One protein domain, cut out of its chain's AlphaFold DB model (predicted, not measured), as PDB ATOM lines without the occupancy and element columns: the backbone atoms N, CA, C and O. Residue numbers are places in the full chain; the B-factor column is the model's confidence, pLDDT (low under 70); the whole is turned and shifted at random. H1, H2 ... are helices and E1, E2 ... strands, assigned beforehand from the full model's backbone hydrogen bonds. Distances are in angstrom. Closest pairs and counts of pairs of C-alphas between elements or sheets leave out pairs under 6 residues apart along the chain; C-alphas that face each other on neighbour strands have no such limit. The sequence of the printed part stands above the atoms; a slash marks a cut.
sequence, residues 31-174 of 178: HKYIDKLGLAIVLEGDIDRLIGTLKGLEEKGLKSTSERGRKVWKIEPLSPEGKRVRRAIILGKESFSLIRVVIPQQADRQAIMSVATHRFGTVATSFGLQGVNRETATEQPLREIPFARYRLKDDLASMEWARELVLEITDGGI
ATOM      1  N   HIS A  31     138.436 149.059 125.933       58.94
ATOM      2  CA  HIS A  31     138.904 150.451 125.775       58.94
ATOM      3  C   HIS A  31     139.003 151.271 127.072       58.94
ATOM      4  O   HIS A  31     139.952 152.033 127.230       58.94
ATOM      5  N   LYS A  32     138.100 151.068 128.042       62.62
ATOM      6  CA  LYS A  32     138.127 151.796 129.327       62.62
ATOM      7  C   LYS A  32     139.389 151.539 130.158       62.62
ATOM      8  O   LYS A  32     139.666 152.308 131.073       62.62
ATOM      9  N   TYR A  33     140.114 150.453 129.902       63.16
ATOM     10  CA  TYR A  33     141.370 150.143 130.587       63.16
ATOM     11  C   TYR A  33     142.577 150.802 129.920       63.16
ATOM     12  O   TYR A  33     143.555 151.088 130.603       63.16
ATOM     13  N   ILE A  34     142.494 151.095 128.619       63.62
ATOM     14  CA  ILE A  34     143.562 151.763 127.868       63.62
ATOM     15  C   ILE A  34     143.712 153.208 128.346       63.62
ATOM     16  O   ILE A  34     144.827 153.613 128.661       63.62
ATOM     17  N   ASP A  35     142.608 153.947 128.491       67.94
ATOM     18  CA  ASP A  35     142.645 155.339 128.967       67.94
ATOM     19  C   ASP A  35     143.229 155.433 130.381       67.94
ATOM     20  O   ASP A  35     144.037 156.307 130.685       67.94
ATOM     21  N   LYS A  36     142.885 154.468 131.239       69.56
ATOM     22  CA  LYS A  36     143.392 154.389 132.614       69.56
ATOM     23  C   LYS A  36     144.867 154.038 132.667       69.56
ATOM     24  O   LYS A  36     145.601 154.649 133.431       69.56
ATOM     25  N   LEU A  37     145.306 153.066 131.867       67.00
ATOM     26  CA  LEU A  37     146.712 152.682 131.798       67.00
ATOM     27  C   LEU A  37     147.561 153.823 131.224       67.00
ATOM     28  O   LEU A  37     148.608 154.139 131.779       67.00
ATOM     29  N   GLY A  38     147.084 154.476 130.163       67.81
ATOM     30  CA  GLY A  38     147.725 155.663 129.605       67.81
ATOM     31  C   GLY A  38     147.840 156.780 130.640       67.81
ATOM     32  O   GLY A  38     148.920 157.333 130.830       67.81
ATOM     33  N   LEU A  39     146.761 157.056 131.378       75.19
ATOM     34  CA  LEU A  39     146.774 158.058 132.438       75.19
ATOM     35  C   LEU A  39     147.658 157.660 133.629       75.19
ATOM     36  O   LEU A  39     148.299 158.535 134.200       75.19
ATOM     37  N   ALA A  40     147.737 156.374 133.989       70.12
ATOM     38  CA  ALA A  40     148.645 155.884 135.028       70.12
ATOM     39  C   ALA A  40     150.105 156.161 134.667       70.12
ATOM     40  O   ALA A  40     150.839 156.693 135.490       70.12
ATOM     41  N   ILE A  41     150.499 155.846 133.429       71.31
ATOM     42  CA  ILE A  41     151.859 156.074 132.926       71.31
ATOM     43  C   ILE A  41     152.191 157.570 132.941       71.31
ATOM     44  O   ILE A  41     153.258 157.965 133.404       71.31
ATOM     45  N   VAL A  42     151.267 158.414 132.469       74.69
ATOM     46  CA  VAL A  42     151.442 159.874 132.509       74.69
ATOM     47  C   VAL A  42     151.569 160.368 133.951       74.69
ATOM     48  O   VAL A  42     152.473 161.145 134.244       74.69
ATOM     49  N   LEU A  43     150.705 159.899 134.855       73.69
ATOM     50  CA  LEU A  43     150.727 160.279 136.265       73.69
ATOM     51  C   LEU A  43     152.032 159.861 136.954       73.69
ATOM     52  O   LEU A  43     152.564 160.647 137.731       73.69
ATOM     53  N   GLU A  44     152.565 158.668 136.674       72.38
ATOM     54  CA  GLU A  44     153.873 158.247 137.192       72.38
ATOM     55  C   GLU A  44     154.988 159.188 136.724       72.38
ATOM     56  O   GLU A  44     155.749 159.690 137.552       72.38
ATOM     57  N   GLY A  45     155.017 159.529 135.431       76.75
ATOM     58  CA  GLY A  45     155.962 160.517 134.905       76.75
ATOM     59  C   GLY A  45     155.812 161.905 135.548       76.75
ATOM     60  O   GLY A  45     156.809 162.544 135.896       76.75
ATOM     61  N   ASP A  46     154.575 162.365 135.759       79.69
ATOM     62  CA  ASP A  46     154.280 163.636 136.434       79.69
ATOM     63  C   ASP A  46     154.725 163.607 137.917       79.69
ATOM     64  O   ASP A  46     155.240 164.606 138.431       79.69
ATOM     65  N   ILE A  47     154.596 162.464 138.608       75.81
ATOM     66  CA  ILE A  47     155.075 162.274 139.989       75.81
ATOM     67  C   ILE A  47     156.604 162.304 140.052       75.81
ATOM     68  O   ILE A  47     157.157 162.992 140.913       75.81
ATOM     69  N   ASP A  48     157.301 161.619 139.147       74.44
ATOM     70  CA  ASP A  48     158.765 161.645 139.097       74.44
ATOM     71  C   ASP A  48     159.289 163.062 138.855       74.44
ATOM     72  O   ASP A  48     160.207 163.530 139.544       74.44
ATOM     73  N   ARG A  49     158.643 163.797 137.941       79.38
ATOM     74  CA  ARG A  49     158.924 165.215 137.709       79.38
ATOM     75  C   ARG A  49     158.695 166.040 138.977       79.38
ATOM     76  O   ARG A  49     159.567 166.831 139.336       79.38
ATOM     77  N   LEU A  50     157.577 165.842 139.681       80.19
ATOM     78  CA  LEU A  50     157.283 166.530 140.941       80.19
ATOM     79  C   LEU A  50     158.337 166.236 142.017       80.19
ATOM     80  O   LEU A  50     158.803 167.160 142.681       80.19
ATOM     81  N   ILE A  51     158.759 164.981 142.177       77.06
ATOM     82  CA  ILE A  51     159.831 164.605 143.111       77.06
ATOM     83  C   ILE A  51     161.136 165.316 142.734       77.06
ATOM     84  O   ILE A  51     161.822 165.841 143.614       77.06
ATOM     85  N   GLY A  52     161.470 165.375 141.441       77.94
ATOM     86  CA  GLY A  52     162.603 166.149 140.933       77.94
ATOM     87  C   GLY A  52     162.502 167.635 141.291       77.94
ATOM     88  O   GLY A  52     163.451 168.206 141.831       77.94
ATOM     89  N   THR A  53     161.335 168.252 141.081       80.00
ATOM     90  CA  THR A  53     161.066 169.647 141.463       80.00
ATOM     91  C   THR A  53     161.230 169.865 142.966       80.00
ATOM     92  O   THR A  53     161.900 170.812 143.367       80.00
ATOM     93  N   LEU A  54     160.680 168.990 143.812       78.25
ATOM     94  CA  LEU A  54     160.791 169.113 145.268       78.25
ATOM     95  C   LEU A  54     162.236 168.996 145.755       78.25
ATOM     96  O   LEU A  54     162.632 169.770 146.619       78.25
ATOM     97  N   LYS A  55     163.041 168.097 145.175       77.06
ATOM     98  CA  LYS A  55     164.485 168.023 145.460       77.06
ATOM     99  C   LYS A  55     165.195 169.328 145.092       77.06
ATOM    100  O   LYS A  55     165.909 169.889 145.915       77.06
ATOM    101  N   GLY A  56     164.931 169.863 143.899       77.00
ATOM    102  CA  GLY A  56     165.497 171.150 143.482       77.00
ATOM    103  C   GLY A  56     165.035 172.328 144.350       77.00
ATOM    104  O   GLY A  56     165.756 173.310 144.509       77.00
ATOM    105  N   LEU A  57     163.839 172.254 144.940       75.31
ATOM    106  CA  LEU A  57     163.347 173.250 145.894       75.31
ATOM    107  C   LEU A  57     163.943 173.070 147.297       75.31
ATOM    108  O   LEU A  57     164.163 174.071 147.973       75.31
ATOM    109  N   GLU A  58     164.243 171.842 147.728       74.88
ATOM    110  CA  GLU A  58     165.001 171.566 148.959       74.88
ATOM    111  C   GLU A  58     166.387 172.206 148.905       74.88
ATOM    112  O   GLU A  58     166.783 172.889 149.850       74.88
ATOM    113  N   GLU A  59     167.079 172.067 147.773       79.62
ATOM    114  CA  GLU A  59     168.356 172.741 147.503       79.62
ATOM    115  C   GLU A  59     168.228 174.273 147.574       79.62
ATOM    116  O   GLU A  59     169.165 174.962 147.970       79.62
ATOM    117  N   LYS A  60     167.039 174.805 147.258       71.44
ATOM    118  CA  LYS A  60     166.693 176.235 147.332       71.44
ATOM    119  C   LYS A  60     166.034 176.652 148.657       71.44
ATOM    120  O   LYS A  60     165.605 177.797 148.777       71.44
ATOM    121  N   GLY A  61     165.959 175.764 149.653       70.50
ATOM    122  CA  GLY A  61     165.542 176.089 151.024       70.50
ATOM    123  C   GLY A  61     164.164 175.588 151.474       70.50
ATOM    124  O   GLY A  61     163.841 175.730 152.655       70.50
ATOM    125  N   LEU A  62     163.356 174.958 150.610       76.75
ATOM    126  CA  LEU A  62     162.094 174.320 151.015       76.75
ATOM    127  C   LEU A  62     162.370 172.962 151.675       76.75
ATOM    128  O   LEU A  62     162.439 171.944 150.997       76.75
ATOM    129  N   LYS A  63     162.523 172.921 152.999       79.75
ATOM    130  CA  LYS A  63     162.897 171.685 153.709       79.75
ATOM    131  C   LYS A  63     161.726 170.705 153.848       79.75
ATOM    132  O   LYS A  63     160.659 171.087 154.331       79.75
ATOM    133  N   SER A  64     161.945 169.431 153.514       84.38
ATOM    134  CA  SER A  64     161.074 168.350 153.994       84.38
ATOM    135  C   SER A  64     161.296 168.063 155.476       84.38
ATOM    136  O   SER A  64     162.372 168.290 156.034       84.38
ATOM    137  N   THR A  65     160.269 167.506 156.110       85.62
ATOM    138  CA  THR A  65     160.377 166.840 157.408       85.62
ATOM    139  C   THR A  65     160.358 165.327 157.220       85.62
ATOM    140  O   THR A  65     159.734 164.801 156.299       85.62
ATOM    141  N   SER A  66     161.048 164.605 158.104       84.69
ATOM    142  CA  SER A  66     160.928 163.148 158.186       84.69
ATOM    143  C   SER A  66     159.865 162.797 159.221       84.69
ATOM    144  O   SER A  66     160.026 163.092 160.405       84.69
ATOM    145  N   GLU A  67     158.769 162.177 158.787       84.12
ATOM    146  CA  GLU A  67     157.683 161.735 159.661       84.12
ATOM    147  C   GLU A  67     157.461 160.228 159.477       84.12
ATOM    148  O   GLU A  67     157.005 159.767 158.428       84.12
ATOM    149  N   ARG A  68     157.783 159.433 160.510       82.62
ATOM    150  CA  ARG A  68     157.657 157.958 160.503       82.62
ATOM    151  C   ARG A  68     158.376 157.288 159.315       82.62
ATOM    152  O   ARG A  68     157.830 156.384 158.689       82.62
ATOM    153  N   GLY A  69     159.582 157.756 158.982       79.50
ATOM    154  CA  GLY A  69     160.390 157.217 157.879       79.50
ATOM    155  C   GLY A  69     159.930 157.638 156.478       79.50
ATOM    156  O   GLY A  69     160.425 157.103 155.490       79.50
ATOM    157  N   ARG A  70     158.993 158.586 156.380       83.19
ATOM    158  CA  ARG A  70     158.508 159.153 155.117       83.19
ATOM    159  C   ARG A  70     158.926 160.608 155.014       83.19
ATOM    160  O   ARG A  70     158.955 161.311 156.026       83.19
ATOM    161  N   LYS A  71     159.218 161.064 153.798       83.94
ATOM    162  CA  LYS A  71     159.484 162.483 153.549       83.94
ATOM    163  C   LYS A  71     158.165 163.221 153.384       83.94
ATOM    164  O   LYS A  71     157.299 162.765 152.639       83.94
ATOM    165  N   VAL A  72     158.020 164.341 154.082       85.25
ATOM    166  CA  VAL A  72     156.809 165.158 154.073       85.25
ATOM    167  C   VAL A  72     157.161 166.592 153.702       85.25
ATOM    168  O   VAL A  72     157.962 167.234 154.377       85.25
ATOM    169  N   TRP A  73     156.528 167.114 152.655       86.75
ATOM    170  CA  TRP A  73     156.578 168.532 152.298       86.75
ATOM    171  C   TRP A  73     155.228 169.158 152.611       86.75
ATOM    172  O   TRP A  73     154.210 168.744 152.059       86.75
ATOM    173  N   LYS A  74     155.209 170.152 153.500       82.44
ATOM    174  CA  LYS A  74     154.014 170.949 153.800       82.44
ATOM    175  C   LYS A  74     154.084 172.223 152.975       82.44
ATOM    176  O   LYS A  74     155.052 172.969 153.068       82.44
ATOM    177  N   ILE A  75     153.070 172.442 152.150       76.81
ATOM    178  CA  ILE A  75     152.992 173.573 151.233       76.81
ATOM    179  C   ILE A  75     151.768 174.385 151.642       76.81
ATOM    180  O   ILE A  75     150.635 173.902 151.587       76.81
ATOM    181  N   GLU A  76     152.001 175.622 152.067       67.44
ATOM    182  CA  GLU A  76     150.950 176.587 152.396       67.44
ATOM    183  C   GLU A  76     150.895 177.662 151.306       67.44
ATOM    184  O   GLU A  76     151.465 178.742 151.467       67.44
ATOM    185  N   PRO A  77     150.274 177.372 150.150       61.53
ATOM    186  CA  PRO A  77     150.079 178.389 149.130       61.53
ATOM    187  C   PRO A  77     149.180 179.514 149.670       61.53
ATOM    188  O   PRO A  77     148.179 179.277 150.353       61.53
ATOM    189  N   LEU A  78     149.476 180.751 149.275       51.50
ATOM    190  CA  LEU A  78     148.473 181.815 149.276       51.50
ATOM    191  C   LEU A  78     147.500 181.518 148.128       51.50
ATOM    192  O   LEU A  78     147.916 181.475 146.971       51.50
ATOM    193  N   SER A  79     146.221 181.269 148.420       54.66
ATOM    194  CA  SER A  79     145.231 181.117 147.350       54.66
ATOM    195  C   SER A  79     144.903 182.484 146.748       54.66
ATOM    196  O   SER A  79     144.586 183.408 147.502       54.66
ATOM    197  N   PRO A  80     144.892 182.609 145.412       52.91
ATOM    198  CA  PRO A  80     144.435 183.823 144.740       52.91
ATOM    199  C   PRO A  80     142.929 184.094 144.930       52.91
ATOM    200  O   PRO A  80     142.491 185.221 144.743       52.91
ATOM    201  N   GLU A  81     142.136 183.100 145.350       56.56
ATOM    202  CA  GLU A  81     140.671 183.195 145.483       56.56
ATOM    203  C   GLU A  81     140.195 183.456 146.925       56.56
ATOM    204  O   GLU A  81     139.032 183.228 147.259       56.56
ATOM    205  N   GLY A  82     141.095 183.840 147.835       57.66
ATOM    206  CA  GLY A  82     140.765 184.111 149.240       57.66
ATOM    207  C   GLY A  82     140.407 182.877 150.090       57.66
ATOM    208  O   GLY A  82     140.194 183.004 151.297       57.66
ATOM    209  N   LYS A  83     140.370 181.670 149.517       66.31
ATOM    210  CA  LYS A  83     140.214 180.404 150.257       66.31
ATOM    211  C   LYS A  83     141.550 180.016 150.891       66.31
ATOM    212  O   LYS A  83     142.584 180.148 150.254       66.31
ATOM    213  N   ARG A  84     141.590 179.466 152.105       72.69
ATOM    214  CA  ARG A  84     142.863 178.923 152.618       72.69
ATOM    215  C   ARG A  84     143.017 177.489 152.123       72.69
ATOM    216  O   ARG A  84     142.181 176.643 152.428       72.69
ATOM    217  N   VAL A  85     144.065 177.219 151.346       78.12
ATOM    218  CA  VAL A  85     144.380 175.870 150.856       78.12
ATOM    219  C   VAL A  85     145.666 175.412 151.523       78.12
ATOM    220  O   VAL A  85     146.686 176.082 151.422       78.12
ATOM    221  N   ARG A  86     145.621 174.277 152.220       82.56
ATOM    222  CA  ARG A  86     146.810 173.629 152.791       82.56
ATOM    223  C   ARG A  86     147.094 172.371 151.996       82.56
ATOM    224  O   ARG A  86     146.164 171.616 151.708       82.56
ATOM    225  N   ARG A  87     148.354 172.132 151.648       83.50
ATOM    226  CA  ARG A  87     148.760 170.924 150.929       83.50
ATOM    227  C   ARG A  87     149.875 170.211 151.678       83.50
ATOM    228  O   ARG A  87     150.726 170.843 152.301       83.50
ATOM    229  N   ALA A  88     149.873 168.890 151.611       85.25
ATOM    230  CA  ALA A  88     151.015 168.088 152.000       85.25
ATOM    231  C   ALA A  88     151.295 167.034 150.944       85.25
ATOM    232  O   ALA A  88     150.380 166.471 150.345       85.25
ATOM    233  N   ILE A  89     152.576 166.769 150.761       85.69
ATOM    234  CA  ILE A  89     153.085 165.717 149.904       85.69
ATOM    235  C   ILE A  89     153.819 164.744 150.807       85.69
ATOM    236  O   ILE A  89     154.716 165.156 151.542       85.69
ATOM    237  N   ILE A  90     153.431 163.476 150.775       86.81
ATOM    238  CA  ILE A  90     154.052 162.413 151.559       86.81
ATOM    239  C   ILE A  90     154.646 161.402 150.586       86.81
ATOM    240  O   ILE A  90     153.918 160.741 149.849       86.81
ATOM    241  N   LEU A  91     155.967 161.256 150.618       82.44
ATOM    242  CA  LEU A  91     156.686 160.253 149.845       82.44
ATOM    243  C   LEU A  91     157.128 159.115 150.765       82.44
ATOM    244  O   LEU A  91     157.950 159.298 151.672       82.44
ATOM    245  N   GLY A  92     156.556 157.940 150.526       80.50
ATOM    246  CA  GLY A  92     157.004 156.671 151.082       80.50
ATOM    247  C   GLY A  92     157.892 155.909 150.098       80.50
ATOM    248  O   GLY A  92     158.148 156.355 148.985       80.50
ATOM    249  N   LYS A  93     158.349 154.725 150.513       74.06
ATOM    250  CA  LYS A  93     159.193 153.854 149.680       74.06
ATOM    251  C   LYS A  93     158.461 153.306 148.447       74.06
ATOM    252  O   LYS A  93     159.077 153.131 147.408       74.06
ATOM    253  N   GLU A  94     157.169 153.018 148.576       74.88
ATOM    254  CA  GLU A  94     156.360 152.372 147.526       74.88
ATOM    255  C   GLU A  94     155.153 153.213 147.101       74.88
ATOM    256  O   GLU A  94     154.349 152.784 146.278       74.88
ATOM    257  N   SER A  95     154.973 154.384 147.705       80.75
ATOM    258  CA  SER A  95     153.761 155.164 147.522       80.75
ATOM    259  C   SER A  95     154.009 156.649 147.648       80.75
ATOM    260  O   SER A  95     154.917 157.112 148.344       80.75
ATOM    261  N   PHE A  96     153.098 157.383 147.042       81.38
ATOM    262  CA  PHE A  96     153.058 158.821 147.029       81.38
ATOM    263  C   PHE A  96     151.656 159.285 147.407       81.38
ATOM    264  O   PHE A  96     150.684 158.839 146.802       81.38
ATOM    265  N   SER A  97     151.540 160.167 148.397       86.81
ATOM    266  CA  SER A  97     150.252 160.707 148.838       86.81
ATOM    267  C   SER A  97     150.230 162.228 148.720       86.81
ATOM    268  O   SER A  97     151.071 162.922 149.293       86.81
ATOM    269  N   LEU A  98     149.221 162.740 148.023       85.00
ATOM    270  CA  LEU A  98     148.853 164.148 147.963       85.00
ATOM    271  C   LEU A  98     147.681 164.396 148.891       85.00
ATOM    272  O   LEU A  98     146.628 163.774 148.765       85.00
ATOM    273  N   ILE A  99     147.849 165.341 149.801       86.62
ATOM    274  CA  ILE A  99     146.809 165.774 150.722       86.62
ATOM    275  C   ILE A  99     146.507 167.232 150.416       86.62
ATOM    276  O   ILE A  99     147.413 168.064 150.389       86.62
ATOM    277  N   ARG A 100     145.229 167.557 150.236       86.25
ATOM    278  CA  ARG A 100     144.732 168.922 150.065       86.25
ATOM    279  C   ARG A 100     143.626 169.178 151.073       86.25
ATOM    280  O   ARG A 100     142.685 168.405 151.156       86.25
ATOM    281  N   VAL A 101     143.701 170.283 151.801       84.44
ATOM    282  CA  VAL A 101     142.604 170.781 152.636       84.44
ATOM    283  C   VAL A 101     142.163 172.124 152.088       84.44
ATOM    284  O   VAL A 101     142.958 173.063 152.037       84.44
ATOM    285  N   VAL A 102     140.901 172.211 151.681       84.38
ATOM    286  CA  VAL A 102     140.267 173.451 151.231       84.38
ATOM    287  C   VAL A 102     139.407 173.987 152.366       84.38
ATOM    288  O   VAL A 102     138.435 173.350 152.770       84.38
ATOM    289  N   ILE A 103     139.770 175.162 152.879       81.56
ATOM    290  CA  ILE A 103     139.049 175.852 153.947       81.56
ATOM    291  C   ILE A 103     138.238 176.990 153.310       81.56
ATOM    292  O   ILE A 103     138.825 177.960 152.811       81.56
ATOM    293  N   PRO A 104     136.899 176.881 153.279       79.50
ATOM    294  CA  PRO A 104     136.045 177.911 152.705       79.50
ATOM    295  C   PRO A 104     135.999 179.165 153.592       79.50
ATOM    296  O   PRO A 104     136.147 179.102 154.814       79.50
ATOM    297  N   GLN A 105     135.754 180.322 152.972       74.31
ATOM    298  CA  GLN A 105     135.594 181.586 153.699       74.31
ATOM    299  C   GLN A 105     134.263 181.677 154.453       74.31
ATOM    300  O   GLN A 105     134.229 182.254 155.536       74.31
ATOM    301  N   GLN A 106     133.186 181.116 153.903       76.62
ATOM    302  CA  GLN A 106     131.851 181.188 154.501       76.62
ATOM    303  C   GLN A 106     131.760 180.304 155.753       76.62
ATOM    304  O   GLN A 106     132.286 179.189 155.767       76.62
ATOM    305  N   ALA A 107     131.135 180.823 156.814       65.00
ATOM    306  CA  ALA A 107     131.139 180.196 158.137       65.00
ATOM    307  C   ALA A 107     130.280 178.928 158.241       65.00
ATOM    308  O   ALA A 107     130.558 178.072 159.071       65.00
ATOM    309  N   ASP A 108     129.288 178.795 157.368       68.56
ATOM    310  CA  ASP A 108     128.361 177.670 157.265       68.56
ATOM    311  C   ASP A 108     128.934 176.469 156.492       68.56
ATOM    312  O   ASP A 108     128.367 175.378 156.524       68.56
ATOM    313  N   ARG A 109     130.069 176.637 155.798       74.00
ATOM    314  CA  ARG A 109     130.668 175.577 154.979       74.00
ATOM    315  C   ARG A 109     131.778 174.833 155.716       74.00
ATOM    316  O   ARG A 109     132.718 175.424 156.246       74.00
ATOM    317  N   GLN A 110     131.704 173.507 155.670       83.75
ATOM    318  CA  GLN A 110     132.734 172.621 156.203       83.75
ATOM    319  C   GLN A 110     134.015 172.683 155.350       83.75
ATOM    320  O   GLN A 110     133.949 172.808 154.125       83.75
ATOM    321  N   ALA A 111     135.188 172.574 155.981       84.12
ATOM    322  CA  ALA A 111     136.436 172.380 155.248       84.12
ATOM    323  C   ALA A 111     136.494 170.956 154.679       84.12
ATOM    324  O   ALA A 111     136.006 170.013 155.298       84.12
ATOM    325  N   ILE A 112     137.106 170.785 153.511       84.88
ATOM    326  CA  ILE A 112     137.190 169.477 152.850       84.88
ATOM    327  C   ILE A 112     138.650 169.062 152.760       84.88
ATOM    328  O   ILE A 112     139.463 169.768 152.164       84.88
ATOM    329  N   MET A 113     138.965 167.905 153.337       84.12
ATOM    330  CA  MET A 113     140.228 167.211 153.138       84.12
ATOM    331  C   MET A 113     140.067 166.191 152.015       84.12
ATOM    332  O   MET A 113     139.210 165.313 152.083       84.12
ATOM    333  N   SER A 114     140.909 166.303 151.000       82.19
ATOM    334  CA  SER A 114     141.053 165.358 149.903       82.19
ATOM    335  C   SER A 114     142.418 164.694 149.990       82.19
ATOM    336  O   SER A 114     143.422 165.371 150.210       82.19
ATOM    337  N   VAL A 115     142.461 163.380 149.797       83.38
ATOM    338  CA  VAL A 115     143.702 162.606 149.754       83.38
ATOM    339  C   VAL A 115     143.709 161.763 148.493       83.38
ATOM    340  O   VAL A 115     142.776 160.996 148.277       83.38
ATOM    341  N   ALA A 116     144.760 161.887 147.690       80.31
ATOM    342  CA  ALA A 116     145.068 160.978 146.596       80.31
ATOM    343  C   ALA A 116     146.350 160.217 146.945       80.31
ATOM    344  O   ALA A 116     147.359 160.841 147.260       80.31
ATOM    345  N   THR A 117     146.319 158.891 146.892       81.25
ATOM    346  CA  THR A 117     147.488 158.037 147.129       81.25
ATOM    347  C   THR A 117     147.718 157.157 145.918       81.25
ATOM    348  O   THR A 117     146.851 156.375 145.533       81.25
ATOM    349  N   HIS A 118     148.900 157.279 145.337       75.44
ATOM    350  CA  HIS A 118     149.370 156.490 144.216       75.44
ATOM    351  C   HIS A 118     150.427 155.489 144.695       75.44
ATOM    352  O   HIS A 118     151.263 155.818 145.544       75.44
ATOM    353  N   ARG A 119     150.385 154.260 144.175       72.25
ATOM    354  CA  ARG A 119     151.394 153.231 144.446       72.25
ATOM    355  C   ARG A 119     152.210 152.982 143.183       72.25
ATOM    356  O   ARG A 119     151.632 152.594 142.171       72.25
ATOM    357  N   PHE A 120     153.527 153.141 143.295       65.31
ATOM    358  CA  PHE A 120     154.456 152.972 142.178       65.31
ATOM    359  C   PHE A 120     154.364 151.567 141.570       65.31
ATOM    360  O   PHE A 120     154.203 150.578 142.295       65.31
ATOM    361  N   GLY A 121     154.474 151.484 140.246       60.38
ATOM    362  CA  GLY A 121     154.381 150.253 139.468       60.38
ATOM    363  C   GLY A 121     152.967 149.675 139.396       60.38
ATOM    364  O   GLY A 121     152.806 148.493 139.087       60.38
ATOM    365  N   THR A 122     151.929 150.456 139.723       61.53
ATOM    366  CA  THR A 122     150.535 149.996 139.675       61.53
ATOM    367  C   THR A 122     149.616 151.012 139.008       61.53
ATOM    368  O   THR A 122     149.796 152.218 139.121       61.53
ATOM    369  N   VAL A 123     148.540 150.525 138.387       56.41
ATOM    370  CA  VAL A 123     147.475 151.373 137.809       56.41
ATOM    371  C   VAL A 123     146.550 151.945 138.907       56.41
ATOM    372  O   VAL A 123     145.588 152.652 138.623       56.41
ATOM    373  N   ALA A 124     146.806 151.640 140.183       59.50
ATOM    374  CA  ALA A 124     145.901 151.957 141.278       59.50
ATOM    375  C   ALA A 124     146.246 153.297 141.942       59.50
ATOM    376  O   ALA A 124     147.281 153.444 142.597       59.50
ATOM    377  N   THR A 125     145.302 154.233 141.867       65.75
ATOM    378  CA  THR A 125     145.300 155.460 142.671       65.75
ATOM    379  C   THR A 125     144.052 155.467 143.545       65.75
ATOM    380  O   THR A 125     142.933 155.382 143.046       65.75
ATOM    381  N   SER A 126     144.230 155.542 144.863       71.38
ATOM    382  CA  SER A 126     143.120 155.641 145.811       71.38
ATOM    383  C   SER A 126     142.828 157.094 146.146       71.38
ATOM    384  O   SER A 126     143.745 157.855 146.448       71.38
ATOM    385  N   PHE A 127     141.548 157.452 146.163       74.38
ATOM    386  CA  PHE A 127     141.084 158.780 146.539       74.38
ATOM    387  C   PHE A 127     140.158 158.717 147.756       74.38
ATOM    388  O   PHE A 127     139.373 157.782 147.915       74.38
ATOM    389  N   GLY A 128     140.259 159.713 148.633       75.38
ATOM    390  CA  GLY A 128     139.439 159.839 149.830       75.38
ATOM    391  C   GLY A 128     139.052 161.287 150.096       75.38
ATOM    392  O   GLY A 128     139.856 162.198 149.900       75.38
ATOM    393  N   LEU A 129     137.824 161.483 150.576       81.00
ATOM    394  CA  LEU A 129     137.298 162.772 151.017       81.00
ATOM    395  C   LEU A 129     136.839 162.677 152.468       81.00
ATOM    396  O   LEU A 129     136.173 161.719 152.856       81.00
ATOM    397  N   GLN A 130     137.155 163.697 153.258       83.00
ATOM    398  CA  GLN A 130     136.656 163.850 154.617       83.00
ATOM    399  C   GLN A 130     136.290 165.308 154.882       83.00
ATOM    400  O   GLN A 130     137.088 166.217 154.652       83.00
ATOM    401  N   GLY A 131     135.091 165.520 155.421       83.50
ATOM    402  CA  GLY A 131     134.712 166.800 156.003       83.50
ATOM    403  C   GLY A 131     135.470 167.055 157.308       83.50
ATOM    404  O   GLY A 131     135.592 166.170 158.157       83.50
ATOM    405  N   VAL A 132     135.963 168.277 157.483       83.69
ATOM    406  CA  VAL A 132     136.727 168.734 158.647       83.69
ATOM    407  C   VAL A 132     136.095 170.004 159.210       83.69
ATOM    408  O   VAL A 132     135.674 170.873 158.447       83.69
ATOM    409  N   ASN A 133     136.029 170.139 160.538       84.75
ATOM    410  CA  ASN A 133     135.559 171.383 161.148       84.75
ATOM    411  C   ASN A 133     136.432 172.557 160.663       84.75
ATOM    412  O   ASN A 133     137.656 172.519 160.783       84.75
ATOM    413  N   ARG A 134     135.789 173.584 160.096       82.94
ATOM    414  CA  ARG A 134     136.435 174.774 159.530       82.94
ATOM    415  C   ARG A 134     137.356 175.464 160.539       82.94
ATOM    416  O   ARG A 134     138.452 175.864 160.157       82.94
ATOM    417  N   GLU A 135     136.936 175.559 161.798       81.38
ATOM    418  CA  GLU A 135     137.688 176.233 162.865       81.38
ATOM    419  C   GLU A 135     139.024 175.533 163.133       81.38
ATOM    420  O   GLU A 135     140.068 176.176 163.201       81.38
ATOM    421  N   THR A 136     139.017 174.198 163.171       82.31
ATOM    422  CA  THR A 136     140.212 173.390 163.455       82.31
ATOM    423  C   THR A 136     140.985 172.982 162.200       82.31
ATOM    424  O   THR A 136     142.090 172.454 162.303       82.31
ATOM    425  N   ALA A 137     140.443 173.197 160.995       81.25
ATOM    426  CA  ALA A 137     141.034 172.730 159.733       81.25
ATOM    427  C   ALA A 137     142.424 173.325 159.455       81.25
ATOM    428  O   ALA A 137     143.248 172.727 158.757       81.25
ATOM    429  N   THR A 138     142.691 174.503 160.012       74.25
ATOM    430  CA  THR A 138     143.983 175.181 159.907       74.25
ATOM    431  C   THR A 138     145.064 174.505 160.750       74.25
ATOM    432  O   THR A 138     146.214 174.432 160.328       74.25
ATOM    433  N   GLU A 139     144.695 173.987 161.918       73.75
ATOM    434  CA  GLU A 139     145.631 173.467 162.922       73.75
ATOM    435  C   GLU A 139     145.719 171.941 162.892       73.75
ATOM    436  O   GLU A 139     146.714 171.356 163.321       73.75
ATOM    437  N   GLN A 140     144.709 171.274 162.327       74.12
ATOM    438  CA  GLN A 140     144.685 169.822 162.255       74.12
ATOM    439  C   GLN A 140     145.887 169.291 161.450       74.12
ATOM    440  O   GLN A 140     146.210 169.832 160.379       74.12
ATOM    441  N   PRO A 141     146.544 168.209 161.918       75.00
ATOM    442  CA  PRO A 141     147.595 167.552 161.157       75.00
ATOM    443  C   PRO A 141     147.049 167.015 159.833       75.00
ATOM    444  O   PRO A 141     146.029 166.321 159.795       75.00
ATOM    445  N   LEU A 142     147.767 167.315 158.749       79.25
ATOM    446  CA  LEU A 142     147.521 166.726 157.437       79.25
ATOM    447  C   LEU A 142     147.904 165.248 157.514       79.25
ATOM    448  O   LEU A 142     149.071 164.913 157.712       79.25
ATOM    449  N   ARG A 143     146.908 164.370 157.420       79.38
ATOM    450  CA  ARG A 143     147.077 162.923 157.553       79.38
ATOM    451  C   ARG A 143     146.340 162.201 156.441       79.38
ATOM    452  O   ARG A 143     145.339 162.695 155.931       79.38
ATOM    453  N   GLU A 144     146.821 161.013 156.112       75.62
ATOM    454  CA  GLU A 144     146.084 160.092 155.255       75.62
ATOM    455  C   GLU A 144     144.769 159.716 155.946       75.62
ATOM    456  O   GLU A 144     144.728 159.473 157.157       75.62
ATOM    457  N   ILE A 145     143.684 159.709 155.180       72.06
ATOM    458  CA  ILE A 145     142.362 159.335 155.674       72.06
ATOM    459  C   ILE A 145     142.198 157.828 155.426       72.06
ATOM    460  O   ILE A 145     142.580 157.357 154.353       72.06
ATOM    461  N   PRO A 146     141.641 157.046 156.371       62.59
ATOM    462  CA  PRO A 146     141.311 155.650 156.118       62.59
ATOM    463  C   PRO A 146     140.355 155.552 154.927       62.59
ATOM    464  O   PRO A 146     139.214 156.005 154.996       62.59
ATOM    465  N   PHE A 147     140.826 154.977 153.823       63.28
ATOM    466  CA  PHE A 147     139.988 154.761 152.651       63.28
ATOM    467  C   PHE A 147     138.915 153.715 152.971       63.28
ATOM    468  O   PHE A 147     139.206 152.692 153.605       63.28
ATOM    469  N   ALA A 148     137.688 153.920 152.480       52.88
ATOM    470  CA  ALA A 148     136.763 152.806 152.316       52.88
ATOM    471  C   ALA A 148     137.484 151.784 151.428       52.88
ATOM    472  O   ALA A 148     137.873 152.115 150.309       52.88
ATOM    473  N   ARG A 149     137.774 150.590 151.960       38.72
ATOM    474  CA  ARG A 149     138.537 149.532 151.276       38.72
ATOM    475  C   ARG A 149     137.757 148.996 150.068       38.72
ATOM    476  O   ARG A 149     137.303 147.860 150.077       38.72
ATOM    477  N   TYR A 150     137.650 149.777 149.006       40.47
ATOM    478  CA  TYR A 150     137.313 149.290 147.681       40.47
ATOM    479  C   TYR A 150     138.631 149.025 146.961       40.47
ATOM    480  O   TYR A 150     139.116 149.823 146.165       40.47
ATOM    481  N   ARG A 151     139.272 147.901 147.307       40.50
ATOM    482  CA  ARG A 151     140.308 147.344 146.435       40.50
ATOM    483  C   ARG A 151     139.592 146.860 145.179       40.50
ATOM    484  O   ARG A 151     138.691 146.034 145.278       40.50
ATOM    485  N   LEU A 152     140.008 147.429 144.047       39.50
ATOM    486  CA  LEU A 152     139.413 147.327 142.714       39.50
ATOM    487  C   LEU A 152     138.033 147.989 142.591       39.50
ATOM    488  O   LEU A 152     137.014 147.319 142.455       39.50
ATOM    489  N   LYS A 153     138.014 149.323 142.506       45.28
ATOM    490  CA  LYS A 153     137.292 149.949 141.392       45.28
ATOM    491  C   LYS A 153     138.059 151.144 140.844       45.28
ATOM    492  O   LYS A 153     138.204 152.178 141.483       45.28
ATOM    493  N   ASP A 154     138.536 150.900 139.634       60.56
ATOM    494  CA  ASP A 154     139.171 151.792 138.689       60.56
ATOM    495  C   ASP A 154     138.236 152.945 138.283       60.56
ATOM    496  O   ASP A 154     137.387 152.764 137.401       60.56
ATOM    497  N   ASP A 155     138.397 154.125 138.870       66.69
ATOM    498  CA  ASP A 155     137.710 155.328 138.403       66.69
ATOM    499  C   ASP A 155     138.711 156.265 137.725       66.69
ATOM    500  O   ASP A 155     139.605 156.817 138.369       66.69
ATOM    501  N   LEU A 156     138.554 156.409 136.407       71.38
ATOM    502  CA  LEU A 156     139.365 157.310 135.592       71.38
ATOM    503  C   LEU A 156     139.314 158.733 136.166       71.38
ATOM    504  O   LEU A 156     140.356 159.369 136.266       71.38
ATOM    505  N   ALA A 157     138.154 159.171 136.669       75.38
ATOM    506  CA  ALA A 157     138.007 160.498 137.254       75.38
ATOM    507  C   ALA A 157     138.892 160.678 138.497       75.38
ATOM    508  O   ALA A 157     139.524 161.713 138.667       75.38
ATOM    509  N   SER A 158     139.012 159.661 139.351       71.94
ATOM    510  CA  SER A 158     139.900 159.725 140.522       71.94
ATOM    511  C   SER A 158     141.380 159.849 140.131       71.94
ATOM    512  O   SER A 158     142.148 160.535 140.808       71.94
ATOM    513  N   MET A 159     141.788 159.211 139.030       74.88
ATOM    514  CA  MET A 159     143.143 159.336 138.482       74.88
ATOM    515  C   MET A 159     143.366 160.706 137.831       74.88
ATOM    516  O   MET A 159     144.430 161.295 138.015       74.88
ATOM    517  N   GLU A 160     142.363 161.239 137.130       78.31
ATOM    518  CA  GLU A 160     142.391 162.587 136.550       78.31
ATOM    519  C   GLU A 160     142.522 163.640 137.650       78.31
ATOM    520  O   GLU A 160     143.415 164.477 137.585       78.31
ATOM    521  N   TRP A 161     141.745 163.522 138.727       75.25
ATOM    522  CA  TRP A 161     141.859 164.379 139.907       75.25
ATOM    523  C   TRP A 161     143.243 164.313 140.557       75.25
ATOM    524  O   TRP A 161     143.791 165.338 140.965       75.25
ATOM    525  N   ALA A 162     143.826 163.117 140.678       73.25
ATOM    526  CA  ALA A 162     145.176 162.974 141.209       73.25
ATOM    527  C   ALA A 162     146.206 163.669 140.308       73.25
ATOM    528  O   ALA A 162     147.079 164.371 140.817       73.25
ATOM    529  N   ARG A 163     146.068 163.535 138.985       79.88
ATOM    530  CA  ARG A 163     146.916 164.233 138.015       79.88
ATOM    531  C   ARG A 163     146.742 165.747 138.084       79.88
ATOM    532  O   ARG A 163     147.739 166.456 138.132       79.88
ATOM    533  N   GLU A 164     145.514 166.250 138.159       80.94
ATOM    534  CA  GLU A 164     145.239 167.679 138.340       80.94
ATOM    535  C   GLU A 164     145.902 168.230 139.605       80.94
ATOM    536  O   GLU A 164     146.500 169.301 139.563       80.94
ATOM    537  N   LEU A 165     145.870 167.481 140.714       75.94
ATOM    538  CA  LEU A 165     146.565 167.861 141.946       75.94
ATOM    539  C   LEU A 165     148.091 167.894 141.776       75.94
ATOM    540  O   LEU A 165     148.736 168.779 142.341       75.94
ATOM    541  N   VAL A 166     148.675 166.952 141.025       77.31
ATOM    542  CA  VAL A 166     150.112 166.980 140.700       77.31
ATOM    543  C   VAL A 166     150.432 168.231 139.885       77.31
ATOM    544  O   VAL A 166     151.302 168.995 140.297       77.31
ATOM    545  N   LEU A 167     149.686 168.482 138.806       77.56
ATOM    546  CA  LEU A 167     149.879 169.632 137.918       77.56
ATOM    547  C   LEU A 167     149.694 170.971 138.643       77.56
ATOM    548  O   LEU A 167     150.489 171.893 138.470       77.56
ATOM    549  N   GLU A 168     148.695 171.076 139.521       72.06
ATOM    550  CA  GLU A 168     148.471 172.245 140.378       72.06
ATOM    551  C   GLU A 168     149.720 172.568 141.217       72.06
ATOM    552  O   GLU A 168     150.061 173.735 141.417       72.06
ATOM    553  N   ILE A 169     150.423 171.541 141.698       71.12
ATOM    554  CA  ILE A 169     151.634 171.691 142.505       71.12
ATOM    555  C   ILE A 169     152.861 171.961 141.624       71.12
ATOM    556  O   ILE A 169     153.638 172.857 141.964       71.12
ATOM    557  N   THR A 170     153.040 171.227 140.520       71.81
ATOM    558  CA  THR A 170     154.217 171.339 139.642       71.81
ATOM    559  C   THR A 170     154.221 172.602 138.791       71.81
ATOM    560  O   THR A 170     155.267 173.236 138.676       71.81
ATOM    561  N   ASP A 171     153.081 172.979 138.205       67.44
ATOM    562  CA  ASP A 171     152.996 174.056 137.210       67.44
ATOM    563  C   ASP A 171     152.474 175.380 137.805       67.44
ATOM    564  O   ASP A 171     152.793 176.452 137.291       67.44
ATOM    565  N   GLY A 172     151.700 175.344 138.901       54.53
ATOM    566  CA  GLY A 172     151.009 176.533 139.431       54.53
ATOM    567  C   GLY A 172     151.278 176.913 140.894       54.53
ATOM    568  O   GLY A 172     150.948 178.031 141.298       54.53
ATOM    569  N   GLY A 173     151.836 176.021 141.719       51.38
ATOM    570  CA  GLY A 173     151.571 176.061 143.165       51.38
ATOM    571  C   GLY A 173     152.708 176.502 144.084       51.38
ATOM    572  O   GLY A 173     152.427 177.035 145.159       51.38
ATOM    573  N   ILE A 174     153.974 176.292 143.708       55.88
ATOM    574  CA  ILE A 174     155.118 176.609 144.578       55.88
ATOM    575  C   ILE A 174     155.792 177.895 144.100       55.88
ATOM    576  O   ILE A 174     156.865 177.887 143.502       55.88
TER     577      ILE A 174
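What this domain is: This is residues 31 to 174 of the 178 residues of an uncharacterized protein of Microgenomates group bacterium GW2011_GWA1_Microgenomates_45_10 (UniProt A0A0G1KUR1). A twisted and curled sheet of six strands has two helices packed side by side over one face, the long H1 and the shorter H2. The long link of residues 133 to 155 passes over the opposite face. The printed part has 144 residues, in the order H1 E1 E2 E3 E4 E5 E6 H2; the strands lie in chain order, all antiparallel. The class is mixed, helices and strands; the whole is compact, with a radius of gyration of the C-alphas of 15.3 A and spans of 44 by 38 by 30 A.

Where its parts are: H1, residues 31 to 59, begins with C-alpha 31 at (138.904, 150.451, 125.775) and is 42.9 A long. E1 is residues 65 to 67, E2 70 to 75, and E3 84 to 91, 23.4 A. E4, residues 95 to 103, measures 26.2 A, E5, 111 to 119, 26.6 A, and E6, 125 to 132, 22.5 A. H2, residues 156 to 173, 23.6 A, ends with C-alpha 173 at (151.571, 176.061, 143.165).

How they stand to each other: The strands form a meander, each the antiparallel neighbour of the one before, with edge strands E1 and E6. N and O pairs within hydrogen-bond range are N 65 and O 72, 2.9 A, in E1 and E2; N 73 and O 89, 2.9 A, in E2 and E3; N 88 and O 99, 2.9 A, in E3 and E4; N 98 and O 116, 2.8 A, in E4 and E5; and N 115 and O 128, 2.9 A, in E5 and E6. H2 is on the sheet at a height of 9.7 A and runs across the strands, at 77 degrees to E3 on the local plane. H1 is on the same face, at a height of 9.8 A. H1 and H2 touch, closest at the C-alphas of Leu 43 and Arg 163, 5.8 A, with a shallow tilt of 24 degrees, the same way. O i to N i+4 pairs are within range in 23 of 25 for H1 and 13 of 14 for H2.

The domain as a whole: The C-alphas of His 31 and Glu 135 are the two farthest apart, 45.2 A. The printed part has no cut; the link from E6 to H2 is long. Mean pLDDT of the printed part is 73.5, with 38 residues under 70, among them 146 to 155.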